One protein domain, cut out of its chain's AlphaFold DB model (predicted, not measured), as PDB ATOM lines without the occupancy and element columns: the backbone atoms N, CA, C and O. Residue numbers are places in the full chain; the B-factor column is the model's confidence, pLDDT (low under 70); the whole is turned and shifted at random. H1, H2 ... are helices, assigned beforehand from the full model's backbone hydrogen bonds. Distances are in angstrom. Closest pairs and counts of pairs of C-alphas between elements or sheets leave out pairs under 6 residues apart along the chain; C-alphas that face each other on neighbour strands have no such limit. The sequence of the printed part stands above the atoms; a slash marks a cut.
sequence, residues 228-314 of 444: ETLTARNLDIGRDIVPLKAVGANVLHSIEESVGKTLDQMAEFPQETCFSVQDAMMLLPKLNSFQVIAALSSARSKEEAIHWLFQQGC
ATOM      1  N   GLU A 228     -51.969 -35.906 -39.491       53.66
ATOM      2  CA  GLU A 228     -53.055 -36.903 -39.369       53.66
ATOM      3  C   GLU A 228     -54.423 -36.233 -39.560       53.66
ATOM      4  O   GLU A 228     -55.238 -36.706 -40.354       53.66
ATOM      5  N   THR A 229     -54.619 -35.056 -38.959       53.38
ATOM      6  CA  THR A 229     -55.823 -34.238 -39.144       53.38
ATOM      7  C   THR A 229     -55.929 -33.713 -40.580       53.38
ATOM      8  O   THR A 229     -57.007 -33.737 -41.177       53.38
ATOM      9  N   LEU A 230     -54.810 -33.293 -41.189       51.69
ATOM     10  CA  LEU A 230     -54.790 -32.813 -42.580       51.69
ATOM     11  C   LEU A 230     -54.855 -33.938 -43.619       51.69
ATOM     12  O   LEU A 230     -55.383 -33.717 -44.696       51.69
ATOM     13  N   THR A 231     -54.363 -35.139 -43.324       53.91
ATOM     14  CA  THR A 231     -54.435 -36.328 -44.189       53.91
ATOM     15  C   THR A 231     -55.849 -36.859 -44.173       53.91
ATOM     16  O   THR A 231     -56.380 -37.124 -45.242       53.91
ATOM     17  N   ALA A 232     -56.496 -36.923 -43.004       55.66
ATOM     18  CA  ALA A 232     -57.926 -37.201 -42.916       55.66
ATOM     19  C   ALA A 232     -58.736 -36.192 -43.752       55.66
ATOM     20  O   ALA A 232     -59.536 -36.596 -44.590       55.66
ATOM     21  N   ARG A 233     -58.438 -34.887 -43.641       54.31
ATOM     22  CA  ARG A 233     -59.070 -33.861 -44.493       54.31
ATOM     23  C   ARG A 233     -58.722 -33.990 -45.980       54.31
ATOM     24  O   ARG A 233     -59.590 -33.776 -46.817       54.31
ATOM     25  N   ASN A 234     -57.477 -34.321 -46.325       52.12
ATOM     26  CA  ASN A 234     -57.014 -34.478 -47.709       52.12
ATOM     27  C   ASN A 234     -57.637 -35.710 -48.381       52.12
ATOM     28  O   ASN A 234     -57.965 -35.660 -49.569       52.12
ATOM     29  N   LEU A 235     -57.844 -36.783 -47.612       57.88
ATOM     30  CA  LEU A 235     -58.614 -37.955 -48.015       57.88
ATOM     31  C   LEU A 235     -60.088 -37.587 -48.240       57.88
ATOM     32  O   LEU A 235     -60.651 -37.980 -49.259       57.88
ATOM     33  N   ASP A 236     -60.678 -36.762 -47.370       54.50
ATOM     34  CA  ASP A 236     -62.065 -36.294 -47.522       54.50
ATOM     35  C   ASP A 236     -62.278 -35.399 -48.761       54.50
ATOM     36  O   ASP A 236     -63.356 -35.414 -49.356       54.50
ATOM     37  N   ILE A 237     -61.259 -34.648 -49.200       51.59
ATOM     38  CA  ILE A 237     -61.315 -33.829 -50.431       51.59
ATOM     39  C   ILE A 237     -60.815 -34.563 -51.688       51.59
ATOM     40  O   ILE A 237     -60.719 -33.946 -52.751       51.59
ATOM     41  N   GLY A 238     -60.496 -35.859 -51.594       46.78
ATOM     42  CA  GLY A 238     -60.122 -36.697 -52.739       46.78
ATOM     43  C   GLY A 238     -58.775 -36.357 -53.385       46.78
ATOM     44  O   GLY A 238     -58.625 -36.536 -54.594       46.78
ATOM     45  N   ARG A 239     -57.801 -35.840 -52.623       53.97
ATOM     46  CA  ARG A 239     -56.433 -35.628 -53.126       53.97
ATOM     47  C   ARG A 239     -55.585 -36.891 -52.986       53.97
ATOM     48  O   ARG A 239     -55.746 -37.653 -52.036       53.97
ATOM     49  N   ASP A 240     -54.654 -37.071 -53.923       54.03
ATOM     50  CA  ASP A 240     -53.661 -38.144 -53.875       54.03
ATOM     51  C   ASP A 240     -52.871 -38.108 -52.558       54.03
ATOM     52  O   ASP A 240     -52.512 -37.043 -52.046       54.03
ATOM     53  N   ILE A 241     -52.609 -39.297 -52.011       54.50
ATOM     54  CA  ILE A 241     -51.909 -39.502 -50.741       54.50
ATOM     55  C   ILE A 241     -50.507 -38.889 -50.844       54.50
ATOM     56  O   ILE A 241     -49.636 -39.410 -51.544       54.50
ATOM     57  N   VAL A 242     -50.273 -37.788 -50.128       52.16
ATOM     58  CA  VAL A 242     -48.939 -37.190 -49.994       52.16
ATOM     59  C   VAL A 242     -48.016 -38.223 -49.318       52.16
ATOM     60  O   VAL A 242     -48.403 -38.797 -48.297       52.16
ATOM     61  N   PRO A 243     -46.811 -38.510 -49.850       48.38
ATOM     62  CA  PRO A 243     -45.928 -39.534 -49.288       48.38
ATOM     63  C   PRO A 243     -45.592 -39.258 -47.817       48.38
ATOM     64  O   PRO A 243     -45.062 -38.195 -47.522       48.38
ATOM     65  N   LEU A 244     -45.781 -40.235 -46.915       41.38
ATOM     66  CA  LEU A 244     -45.578 -40.131 -45.449       41.38
ATOM     67  C   LEU A 244     -44.238 -39.530 -44.968       41.38
ATOM     68  O   LEU A 244     -44.123 -39.131 -43.813       41.38
ATOM     69  N   LYS A 245     -43.203 -39.457 -45.812       39.38
ATOM     70  CA  LYS A 245     -41.939 -38.778 -45.467       39.38
ATOM     71  C   LYS A 245     -42.011 -37.251 -45.581       39.38
ATOM     72  O   LYS A 245     -41.205 -36.576 -44.960       39.38
ATOM     73  N   ALA A 246     -42.979 -36.715 -46.317       44.16
ATOM     74  CA  ALA A 246     -43.235 -35.285 -46.477       44.16
ATOM     75  C   ALA A 246     -44.314 -34.768 -45.503       44.16
ATOM     76  O   ALA A 246     -44.923 -33.741 -45.751       44.16
ATOM     77  N   VAL A 247     -44.638 -35.524 -44.447       47.34
ATOM     78  CA  VAL A 247     -45.954 -35.439 -43.785       47.34
ATOM     79  C   VAL A 247     -45.900 -34.892 -42.356       47.34
ATOM     80  O   VAL A 247     -46.855 -34.270 -41.925       47.34
ATOM     81  N   GLY A 248     -44.786 -35.010 -41.629       45.44
ATOM     82  CA  GLY A 248     -44.643 -34.385 -40.298       45.44
ATOM     83  C   GLY A 248     -44.267 -32.899 -40.331       45.44
ATOM     84  O   GLY A 248     -44.396 -32.211 -39.329       45.44
ATOM     85  N   ALA A 249     -43.809 -32.407 -41.484       53.25
ATOM     86  CA  ALA A 249     -43.214 -31.086 -41.628       53.25
ATOM     87  C   ALA A 249     -44.221 -29.989 -42.017       53.25
ATOM     88  O   ALA A 249     -43.939 -28.822 -41.799       53.25
ATOM     89  N   ASN A 250     -45.395 -30.309 -42.573       64.00
ATOM     90  CA  ASN A 250     -46.058 -29.369 -43.488       64.00
ATOM     91  C   ASN A 250     -46.597 -28.074 -42.883       64.00
ATOM     92  O   ASN A 250     -46.453 -27.061 -43.543       64.00
ATOM     93  N   VAL A 251     -47.183 -28.043 -41.683       73.94
ATOM     94  CA  VAL A 251     -47.782 -26.786 -41.183       73.94
ATOM     95  C   VAL A 251     -46.693 -25.767 -40.845       73.94
ATOM     96  O   VAL A 251     -46.698 -24.649 -41.351       73.94
ATOM     97  N   LEU A 252     -45.705 -26.167 -40.044       78.06
ATOM     98  CA  LEU A 252     -44.571 -25.303 -39.722       78.06
ATOM     99  C   LEU A 252     -43.658 -25.074 -40.930       78.06
ATOM    100  O   LEU A 252     -43.175 -23.966 -41.100       78.06
ATOM    101  N   HIS A 253     -43.459 -26.066 -41.798       81.69
ATOM    102  CA  HIS A 253     -42.703 -25.888 -43.038       81.69
ATOM    103  C   HIS A 253     -43.392 -24.905 -43.988       81.69
ATOM    104  O   HIS A 253     -42.738 -24.012 -44.502       81.69
ATOM    105  N   SER A 254     -44.713 -25.000 -44.151       80.19
ATOM    106  CA  SER A 254     -45.531 -24.060 -44.930       80.19
ATOM    107  C   SER A 254     -45.416 -22.643 -44.363       80.19
ATOM    108  O   SER A 254     -45.201 -21.684 -45.104       80.19
ATOM    109  N   ILE A 255     -45.460 -22.502 -43.034       84.00
ATOM    110  CA  ILE A 255     -45.176 -21.235 -42.346       84.00
ATOM    111  C   ILE A 255     -43.765 -20.748 -42.697       84.00
ATOM    112  O   ILE A 255     -43.624 -19.626 -43.176       84.00
ATOM    113  N   GLU A 256     -42.739 -21.585 -42.517       85.88
ATOM    114  CA  GLU A 256     -41.334 -21.265 -42.791       85.88
ATOM    115  C   GLU A 256     -41.063 -20.863 -44.244       85.88
ATOM    116  O   GLU A 256     -40.292 -19.934 -44.480       85.88
ATOM    117  N   GLU A 257     -41.675 -21.540 -45.216       86.06
ATOM    118  CA  GLU A 257     -41.558 -21.234 -46.645       86.06
ATOM    119  C   GLU A 257     -42.138 -19.862 -46.992       86.06
ATOM    120  O   GLU A 257     -41.786 -19.277 -48.019       86.06
ATOM    121  N   SER A 258     -43.028 -19.337 -46.151       84.94
ATOM    122  CA  SER A 258     -43.623 -18.013 -46.310       84.94
ATOM    123  C   SER A 258     -42.888 -16.909 -45.545       84.94
ATOM    124  O   SER A 258     -43.189 -15.730 -45.747       84.94
ATOM    125  N   VAL A 259     -41.909 -17.249 -44.702       86.31
ATOM    126  CA  VAL A 259     -41.159 -16.264 -43.914       86.31
ATOM    127  C   VAL A 259     -40.241 -15.421 -44.795       86.31
ATOM    128  O   VAL A 259     -39.537 -15.929 -45.667       86.31
ATOM    129  N   GLY A 260     -40.238 -14.110 -44.554       84.00
ATOM    130  CA  GLY A 260     -39.403 -13.140 -45.258       84.00
ATOM    131  C   GLY A 260     -39.893 -12.803 -46.669       84.00
ATOM    132  O   GLY A 260     -39.306 -11.939 -47.324       84.00
ATOM    133  N   LYS A 261     -40.974 -13.439 -47.148       85.38
ATOM    134  CA  LYS A 261     -41.630 -13.044 -48.398       85.38
ATOM    135  C   LYS A 261     -42.341 -11.704 -48.195       85.38
ATOM    136  O   LYS A 261     -43.154 -11.534 -47.291       85.38
ATOM    137  N   THR A 262     -42.056 -10.744 -49.065       85.56
ATOM    138  CA  THR A 262     -42.816  -9.488 -49.156       85.56
ATOM    139  C   THR A 262     -44.260  -9.757 -49.584       85.56
ATOM    140  O   THR A 262     -44.561 -10.802 -50.162       85.56
ATOM    141  N   LEU A 263     -45.158  -8.792 -49.360       81.56
ATOM    142  CA  LEU A 263     -46.550  -8.895 -49.816       81.56
ATOM    143  C   LEU A 263     -46.651  -9.128 -51.331       81.56
ATOM    144  O   LEU A 263     -47.480  -9.923 -51.764       81.56
ATOM    145  N   ASP A 264     -45.774  -8.505 -52.122       82.88
ATOM    146  CA  ASP A 264     -45.735  -8.697 -53.575       82.88
ATOM    147  C   ASP A 264     -45.320 -10.127 -53.955       82.88
ATOM    148  O   ASP A 264     -45.938 -10.745 -54.818       82.88
ATOM    149  N   GLN A 265     -44.324 -10.697 -53.267       82.75
ATOM    150  CA  GLN A 265     -43.908 -12.093 -53.472       82.75
ATOM    151  C   GLN A 265     -44.985 -13.086 -53.025       82.75
ATOM    152  O   GLN A 265     -45.220 -14.097 -53.681       82.75
ATOM    153  N   MET A 266     -45.671 -12.793 -51.921       83.69
ATOM    154  CA  MET A 266     -46.816 -13.579 -51.466       83.69
ATOM    155  C   MET A 266     -47.984 -13.522 -52.465       83.69
ATOM    156  O   MET A 266     -48.688 -14.518 -52.650       83.69
ATOM    157  N   ALA A 267     -48.180 -12.377 -53.129       85.75
ATOM    158  CA  ALA A 267     -49.203 -12.181 -54.154       85.75
ATOM    159  C   ALA A 267     -48.868 -12.862 -55.493       85.75
ATOM    160  O   ALA A 267     -49.789 -13.173 -56.248       85.75
ATOM    161  N   GLU A 268     -47.588 -13.124 -55.782       89.00
ATOM    162  CA  GLU A 268     -47.156 -13.908 -56.949       89.00
ATOM    163  C   GLU A 268     -47.592 -15.383 -56.837       89.00
ATOM    164  O   GLU A 268     -47.956 -16.004 -57.837       89.00
ATOM    165  N   PHE A 269     -47.662 -15.907 -55.607       85.88
ATOM    166  CA  PHE A 269     -48.084 -17.279 -55.295       85.88
ATOM    167  C   PHE A 269     -49.259 -17.289 -54.300       85.88
ATOM    168  O   PHE A 269     -49.139 -17.787 -53.177       85.88
ATOM    169  N   PRO A 270     -50.437 -16.761 -54.685       85.38
ATOM    170  CA  PRO A 270     -51.528 -16.499 -53.745       85.38
ATOM    171  C   PRO A 270     -52.096 -17.781 -53.130       85.38
ATOM    172  O   PRO A 270     -52.600 -17.760 -52.010       85.38
ATOM    173  N   GLN A 271     -52.009 -18.905 -53.845       81.81
ATOM    174  CA  GLN A 271     -52.472 -20.197 -53.356       81.81
ATOM    175  C   GLN A 271     -51.561 -20.754 -52.252       81.81
ATOM    176  O   GLN A 271     -52.073 -21.195 -51.229       81.81
ATOM    177  N   GLU A 272     -50.240 -20.697 -52.435       80.31
ATOM    178  CA  GLU A 272     -49.260 -21.141 -51.431       80.31
ATOM    179  C   GLU A 272     -49.350 -20.276 -50.174       80.31
ATOM    180  O   GLU A 272     -49.545 -20.802 -49.082       80.31
ATOM    181  N   THR A 273     -49.351 -18.950 -50.342       83.25
ATOM    182  CA  THR A 273     -49.539 -18.002 -49.235       83.25
ATOM    183  C   THR A 273     -50.840 -18.273 -48.482       83.25
ATOM    184  O   THR A 273     -50.859 -18.276 -47.252       83.25
ATOM    185  N   CYS A 274     -51.947 -18.506 -49.197       83.50
ATOM    186  CA  CYS A 274     -53.232 -18.809 -48.570       83.50
ATOM    187  C   CYS A 274     -53.147 -20.074 -47.707       83.50
ATOM    188  O   CYS A 274     -53.655 -20.064 -46.586       83.50
ATOM    189  N   PHE A 275     -52.469 -21.123 -48.181       83.25
ATOM    190  CA  PHE A 275     -52.259 -22.337 -47.394       83.25
ATOM    191  C   PHE A 275     -51.409 -22.073 -46.155       83.25
ATOM    192  O   PHE A 275     -51.863 -22.400 -45.065       83.25
ATOM    193  N   SER A 276     -50.272 -21.384 -46.266       83.75
ATOM    194  CA  SER A 276     -49.438 -21.051 -45.100       83.75
ATOM    195  C   SER A 276     -50.163 -20.193 -44.068       83.75
ATOM    196  O   SER A 276     -49.997 -20.380 -42.861       83.75
ATOM    197  N   VAL A 277     -51.012 -19.270 -44.524       86.56
ATOM    198  CA  VAL A 277     -51.834 -18.448 -43.632       86.56
ATOM    199  C   VAL A 277     -52.910 -19.285 -42.945       86.56
ATOM    200  O   VAL A 277     -53.099 -19.155 -41.737       86.56
ATOM    201  N   GLN A 278     -53.598 -20.159 -43.681       85.94
ATOM    202  CA  GLN A 278     -54.591 -21.075 -43.112       85.94
ATOM    203  C   GLN A 278     -53.953 -22.045 -42.113       85.94
ATOM    204  O   GLN A 278     -54.499 -22.240 -41.031       85.94
ATOM    205  N   ASP A 279     -52.785 -22.589 -42.444       84.31
ATOM    206  CA  ASP A 279     -51.967 -23.462 -41.603       84.31
ATOM    207  C   ASP A 279     -51.606 -22.778 -40.280       84.31
ATOM    208  O   ASP A 279     -51.897 -23.306 -39.204       84.31
ATOM    209  N   ALA A 280     -51.084 -21.550 -40.331       85.94
ATOM    210  CA  ALA A 280     -50.805 -20.766 -39.129       85.94
ATOM    211  C   ALA A 280     -52.064 -20.462 -38.308       85.94
ATOM    212  O   ALA A 280     -52.029 -20.544 -37.082       85.94
ATOM    213  N   MET A 281     -53.181 -20.127 -38.958       87.56
ATOM    214  CA  MET A 281     -54.448 -19.857 -38.273       87.56
ATOM    215  C   MET A 281     -55.058 -21.114 -37.645       87.56
ATOM    216  O   MET A 281     -55.758 -21.003 -36.646       87.56
ATOM    217  N   MET A 282     -54.804 -22.306 -38.191       83.06
ATOM    218  CA  MET A 282     -55.209 -23.561 -37.549       83.06
ATOM    219  C   MET A 282     -54.422 -23.800 -36.259       83.06
ATOM    220  O   MET A 282     -55.020 -24.158 -35.249       83.06
ATOM    221  N   LEU A 283     -53.110 -23.534 -36.264       82.31
ATOM    222  CA  LEU A 283     -52.291 -23.620 -35.051       82.31
ATOM    223  C   LEU A 283     -52.663 -22.555 -34.017       82.31
ATOM    224  O   LEU A 283     -52.625 -22.807 -32.812       82.31
ATOM    225  N   LEU A 284     -52.984 -21.356 -34.501       87.50
ATOM    226  CA  LEU A 284     -53.173 -20.149 -33.706       87.50
ATOM    227  C   LEU A 284     -54.547 -19.551 -34.025       87.50
ATOM    228  O   LEU A 284     -54.628 -18.479 -34.630       87.50
ATOM    229  N   PRO A 285     -55.645 -20.202 -33.592       86.00
ATOM    230  CA  PRO A 285     -57.012 -19.835 -33.978       86.00
ATOM    231  C   PRO A 285     -57.443 -18.443 -33.502       86.00
ATOM    232  O   PRO A 285     -58.465 -17.918 -33.941       86.00
ATOM    233  N   LYS A 286     -56.675 -17.829 -32.597       88.81
ATOM    234  CA  LYS A 286     -56.887 -16.449 -32.146       88.81
ATOM    235  C   LYS A 286     -56.342 -15.401 -33.118       88.81
ATOM    236  O   LYS A 286     -56.693 -14.230 -32.975       88.81
ATOM    237  N   LEU A 287     -55.487 -15.789 -34.064       89.75
ATOM    238  CA  LEU A 287     -54.931 -14.886 -35.064       89.75
ATOM    239  C   LEU A 287     -55.817 -14.842 -36.305       89.75
ATOM    240  O   LEU A 287     -56.325 -15.858 -36.773       89.75
ATOM    241  N   ASN A 288     -55.972 -13.648 -36.866       92.62
ATOM    242  CA  ASN A 288     -56.561 -13.480 -38.189       92.62
ATOM    243  C   ASN A 288     -55.485 -13.483 -39.287       92.62
ATOM    244  O   ASN A 288     -54.287 -13.370 -39.019       92.62
ATOM    245  N   SER A 289     -55.925 -13.565 -40.544       92.12
ATOM    246  CA  SER A 289     -55.036 -13.630 -41.707       92.12
ATOM    247  C   SER A 289     -54.078 -12.442 -41.803       92.12
ATOM    248  O   SER A 289     -52.914 -12.634 -42.137       92.12
ATOM    249  N   PHE A 290     -54.518 -11.226 -41.464       91.31
ATOM    250  CA  PHE A 290     -53.660 -10.039 -41.503       91.31
ATOM    251  C   PHE A 290     -52.535 -10.106 -40.474       91.31
ATOM    252  O   PHE A 290     -51.404  -9.749 -40.792       91.31
ATOM    253  N   GLN A 291     -52.823 -10.580 -39.261       92.38
ATOM    254  CA  GLN A 291     -51.803 -10.758 -38.227       92.38
ATOM    255  C   GLN A 291     -50.766 -11.794 -38.656       92.38
ATOM    256  O   GLN A 291     -49.572 -11.555 -38.503       92.38
ATOM    257  N   VAL A 292     -51.205 -12.909 -39.242       91.69
ATOM    258  CA  VAL A 292     -50.293 -13.938 -39.751       91.69
ATOM    259  C   VAL A 292     -49.436 -13.406 -40.899       91.69
ATOM    260  O   VAL A 292     -48.217 -13.537 -40.858       91.69
ATOM    261  N   ILE A 293     -50.042 -12.760 -41.898       89.81
ATOM    262  CA  ILE A 293     -49.311 -12.176 -43.033       89.81
ATOM    263  C   ILE A 293     -48.288 -11.144 -42.541       89.81
ATOM    264  O   ILE A 293     -47.148 -11.142 -43.004       89.81
ATOM    265  N   ALA A 294     -48.665 -10.293 -41.583       88.88
ATOM    266  CA  ALA A 294     -47.751  -9.328 -40.979       88.88
ATOM    267  C   ALA A 294     -46.564 -10.026 -40.296       88.88
ATOM    268  O   ALA A 294     -45.426  -9.622 -40.512       88.88
ATOM    269  N   ALA A 295     -46.805 -11.104 -39.544       89.00
ATOM    270  CA  ALA A 295     -45.747 -11.919 -38.946       89.00
ATOM    271  C   ALA A 295     -44.750 -12.414 -39.995       89.00
ATOM    272  O   ALA A 295     -43.555 -12.145 -39.916       89.00
ATOM    273  N   LEU A 296     -45.276 -13.119 -40.997       89.19
ATOM    274  CA  LEU A 296     -44.492 -13.827 -41.998       89.19
ATOM    275  C   LEU A 296     -43.686 -12.859 -42.865       89.19
ATOM    276  O   LEU A 296     -42.519 -13.114 -43.145       89.19
ATOM    277  N   SER A 297     -44.292 -11.734 -43.250       88.44
ATOM    278  CA  SER A 297     -43.655 -10.740 -44.123       88.44
ATOM    279  C   SER A 297     -42.667  -9.816 -43.411       88.44
ATOM    280  O   SER A 297     -41.781  -9.265 -44.063       88.44
ATOM    281  N   SER A 298     -42.809  -9.627 -42.095       87.19
ATOM    282  CA  SER A 298     -41.946  -8.737 -41.305       87.19
ATOM    283  C   SER A 298     -40.766  -9.438 -40.632       87.19
ATOM    284  O   SER A 298     -39.792  -8.775 -40.273       87.19
ATOM    285  N   ALA A 299     -40.838 -10.758 -40.451       88.19
ATOM    286  CA  ALA A 299     -39.814 -11.515 -39.748       88.19
ATOM    287  C   ALA A 299     -38.511 -11.608 -40.555       88.19
ATOM    288  O   ALA A 299     -38.518 -11.837 -41.766       88.19
ATOM    289  N   ARG A 300     -37.376 -11.468 -39.864       86.00
ATOM    290  CA  ARG A 300     -36.031 -11.544 -40.453       86.00
ATOM    291  C   ARG A 300     -35.519 -12.976 -40.530       86.00
ATOM    292  O   ARG A 300     -34.592 -13.249 -41.290       86.00
ATOM    293  N   SER A 301     -36.102 -13.878 -39.747       84.81
ATOM    294  CA  SER A 301     -35.784 -15.301 -39.754       84.81
ATOM    295  C   SER A 301     -37.018 -16.157 -39.467       84.81
ATOM    296  O   SER A 301     -38.034 -15.674 -38.956       84.81
ATOM    297  N   LYS A 302     -36.919 -17.450 -39.790       86.06
ATOM    298  CA  LYS A 302     -37.964 -18.453 -39.543       86.06
ATOM    299  C   LYS A 302     -38.317 -18.555 -38.060       86.06
ATOM    300  O   LYS A 302     -39.490 -18.595 -37.692       86.06
ATOM    301  N   GLU A 303     -37.292 -18.528 -37.216       82.12
ATOM    302  CA  GLU A 303     -37.398 -18.555 -35.760       82.12
ATOM    303  C   GLU A 303     -38.165 -17.331 -35.255       82.12
ATOM    304  O   GLU A 303     -39.082 -17.474 -34.449       82.12
ATOM    305  N   GLU A 304     -37.830 -16.133 -35.752       84.44
ATOM    306  CA  GLU A 304     -38.508 -14.887 -35.376       84.44
ATOM    307  C   GLU A 304     -39.994 -14.935 -35.748       84.44
ATOM    308  O   GLU A 304     -40.843 -14.646 -34.902       84.44
ATOM    309  N   ALA A 305     -40.325 -15.383 -36.964       88.81
ATOM    310  CA  ALA A 305     -41.712 -15.504 -37.413       88.81
ATOM    311  C   ALA A 305     -42.525 -16.438 -36.509       88.81
ATOM    312  O   ALA A 305     -43.619 -16.089 -36.061       88.81
ATOM    313  N   ILE A 306     -41.983 -17.618 -36.211       86.44
ATOM    314  CA  ILE A 306     -42.670 -18.629 -35.405       86.44
ATOM    315  C   ILE A 306     -42.796 -18.161 -33.959       86.44
ATOM    316  O   ILE A 306     -43.873 -18.250 -33.372       86.44
ATOM    317  N   HIS A 307     -41.755 -17.572 -33.376       82.81
ATOM    318  CA  HIS A 307     -41.860 -17.009 -32.033       82.81
ATOM    319  C   HIS A 307     -42.897 -15.899 -31.941       82.81
ATOM    320  O   HIS A 307     -43.674 -15.884 -30.980       82.81
ATOM    321  N   TRP A 308     -42.937 -15.013 -32.934       85.69
ATOM    322  CA  TRP A 308     -43.918 -13.942 -32.994       85.69
ATOM    323  C   TRP A 308     -45.338 -14.496 -33.074       85.69
ATOM    324  O   TRP A 308     -46.194 -14.117 -32.276       85.69
ATOM    325  N   LEU A 309     -45.577 -15.443 -33.984       89.12
ATOM    326  CA  LEU A 309     -46.883 -16.071 -34.178       89.12
ATOM    327  C   LEU A 309     -47.409 -16.650 -32.856       89.12
ATOM    328  O   LEU A 309     -48.534 -16.362 -32.446       89.12
ATOM    329  N   PHE A 310     -46.564 -17.364 -32.114       87.56
ATOM    330  CA  PHE A 310     -46.953 -17.976 -30.841       87.56
ATOM    331  C   PHE A 310     -47.140 -16.934 -29.745       87.56
ATOM    332  O   PHE A 310     -48.064 -17.041 -28.944       87.56
ATOM    333  N   GLN A 311     -46.308 -15.895 -29.722       84.00
ATOM    334  CA  GLN A 311     -46.444 -14.791 -28.779       84.00
ATOM    335  C   GLN A 311     -47.752 -14.013 -28.970       84.00
ATOM    336  O   GLN A 311     -48.320 -13.541 -27.990       84.00
ATOM    337  N   GLN A 312     -48.230 -13.866 -30.205       85.88
ATOM    338  CA  GLN A 312     -49.478 -13.157 -30.487       85.88
ATOM    339  C   GLN A 312     -50.705 -14.053 -30.308       85.88
ATOM    340  O   GLN A 312     -51.750 -13.592 -29.846       85.88
ATOM    341  N   GLY A 313     -50.593 -15.341 -30.648       84.69
ATOM    342  CA  GLY A 313     -51.688 -16.299 -30.499       84.69
ATOM    343  C   GLY A 313     -51.982 -16.681 -29.047       84.69
ATOM    344  O   GLY A 313     -53.025 -17.268 -28.766       84.69
ATOM    345  N   CYS A 314     -51.107 -16.321 -28.107       86.25
ATOM    346  CA  CYS A 314     -51.176 -16.785 -26.732       86.25
ATOM    347  C   CYS A 314     -50.851 -15.693 -25.717       86.25
ATOM    348  O   CYS A 314     -49.878 -14.951 -25.837       86.25
TER     349      CYS A 314
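Overview. This is residues 228 to 314 of the 444 residues of an uncharacterized protein of Proteobacteria bacterium (UniProt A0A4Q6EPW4). Two crossed helices, H2 and H4, lie in the middle of a helical body, with the hairpin of H5 and H6 packed on them and the short H3 making a corner with H4. H1 sits off by itself at one end of the longest axis, beyond a long link. The printed part has 87 residues with six named helices, H1 to H6 in chain order, and no named strand: all helix. It is compact, with a radius of gyration of the C-alphas of 13.2 A and spans of 34 by 30 by 22 A.

Arrangement. H4, residues 270 to 283, touches H2, residues 250 to 258, opposite ways at a steep tilt of 52 degrees; their closest C-alphas, Ser 254 and Ser 276, are 4.9 A apart. With residues 277 to 281 alone, H4 touches H5, residues 289 to 298, about perpendicular at 74 degrees; the closest C-alphas are Val 277 and Ser 289, 6.1 A. H5 forms a hairpin with H6, residues 302 to 313, at a shallow tilt of 31 degrees; the closest C-alphas are Ala 295 and Ala 305, 5.6 A. H3, residues 263 to 268, and H4 only just touch, only at the corner, with 3 pairs of C-alphas within 8 A, the closest Met 266 and Thr 273, 5.7 A. H1, residues 228 to 236, is apart from the other five helices. In H1 to H6 every O i to N i+4 pair is within hydrogen-bond range.

Along the chain. H1 begins at C-alpha 228 (-53.055, -36.903, -39.369). H4 spans 20.0 A, H6 16.6 A and H5 14.0 A. H6 ends at C-alpha 313 (-51.688, -16.299, -30.499).

Size, cuts and confidence. The C-alphas farthest apart, Gly 238 and Arg 300, are 36.9 A apart. The printed part has no cut. The link from H1 to H2 is long, 13 residues. Residues 228 to 250 have pLDDT under 70.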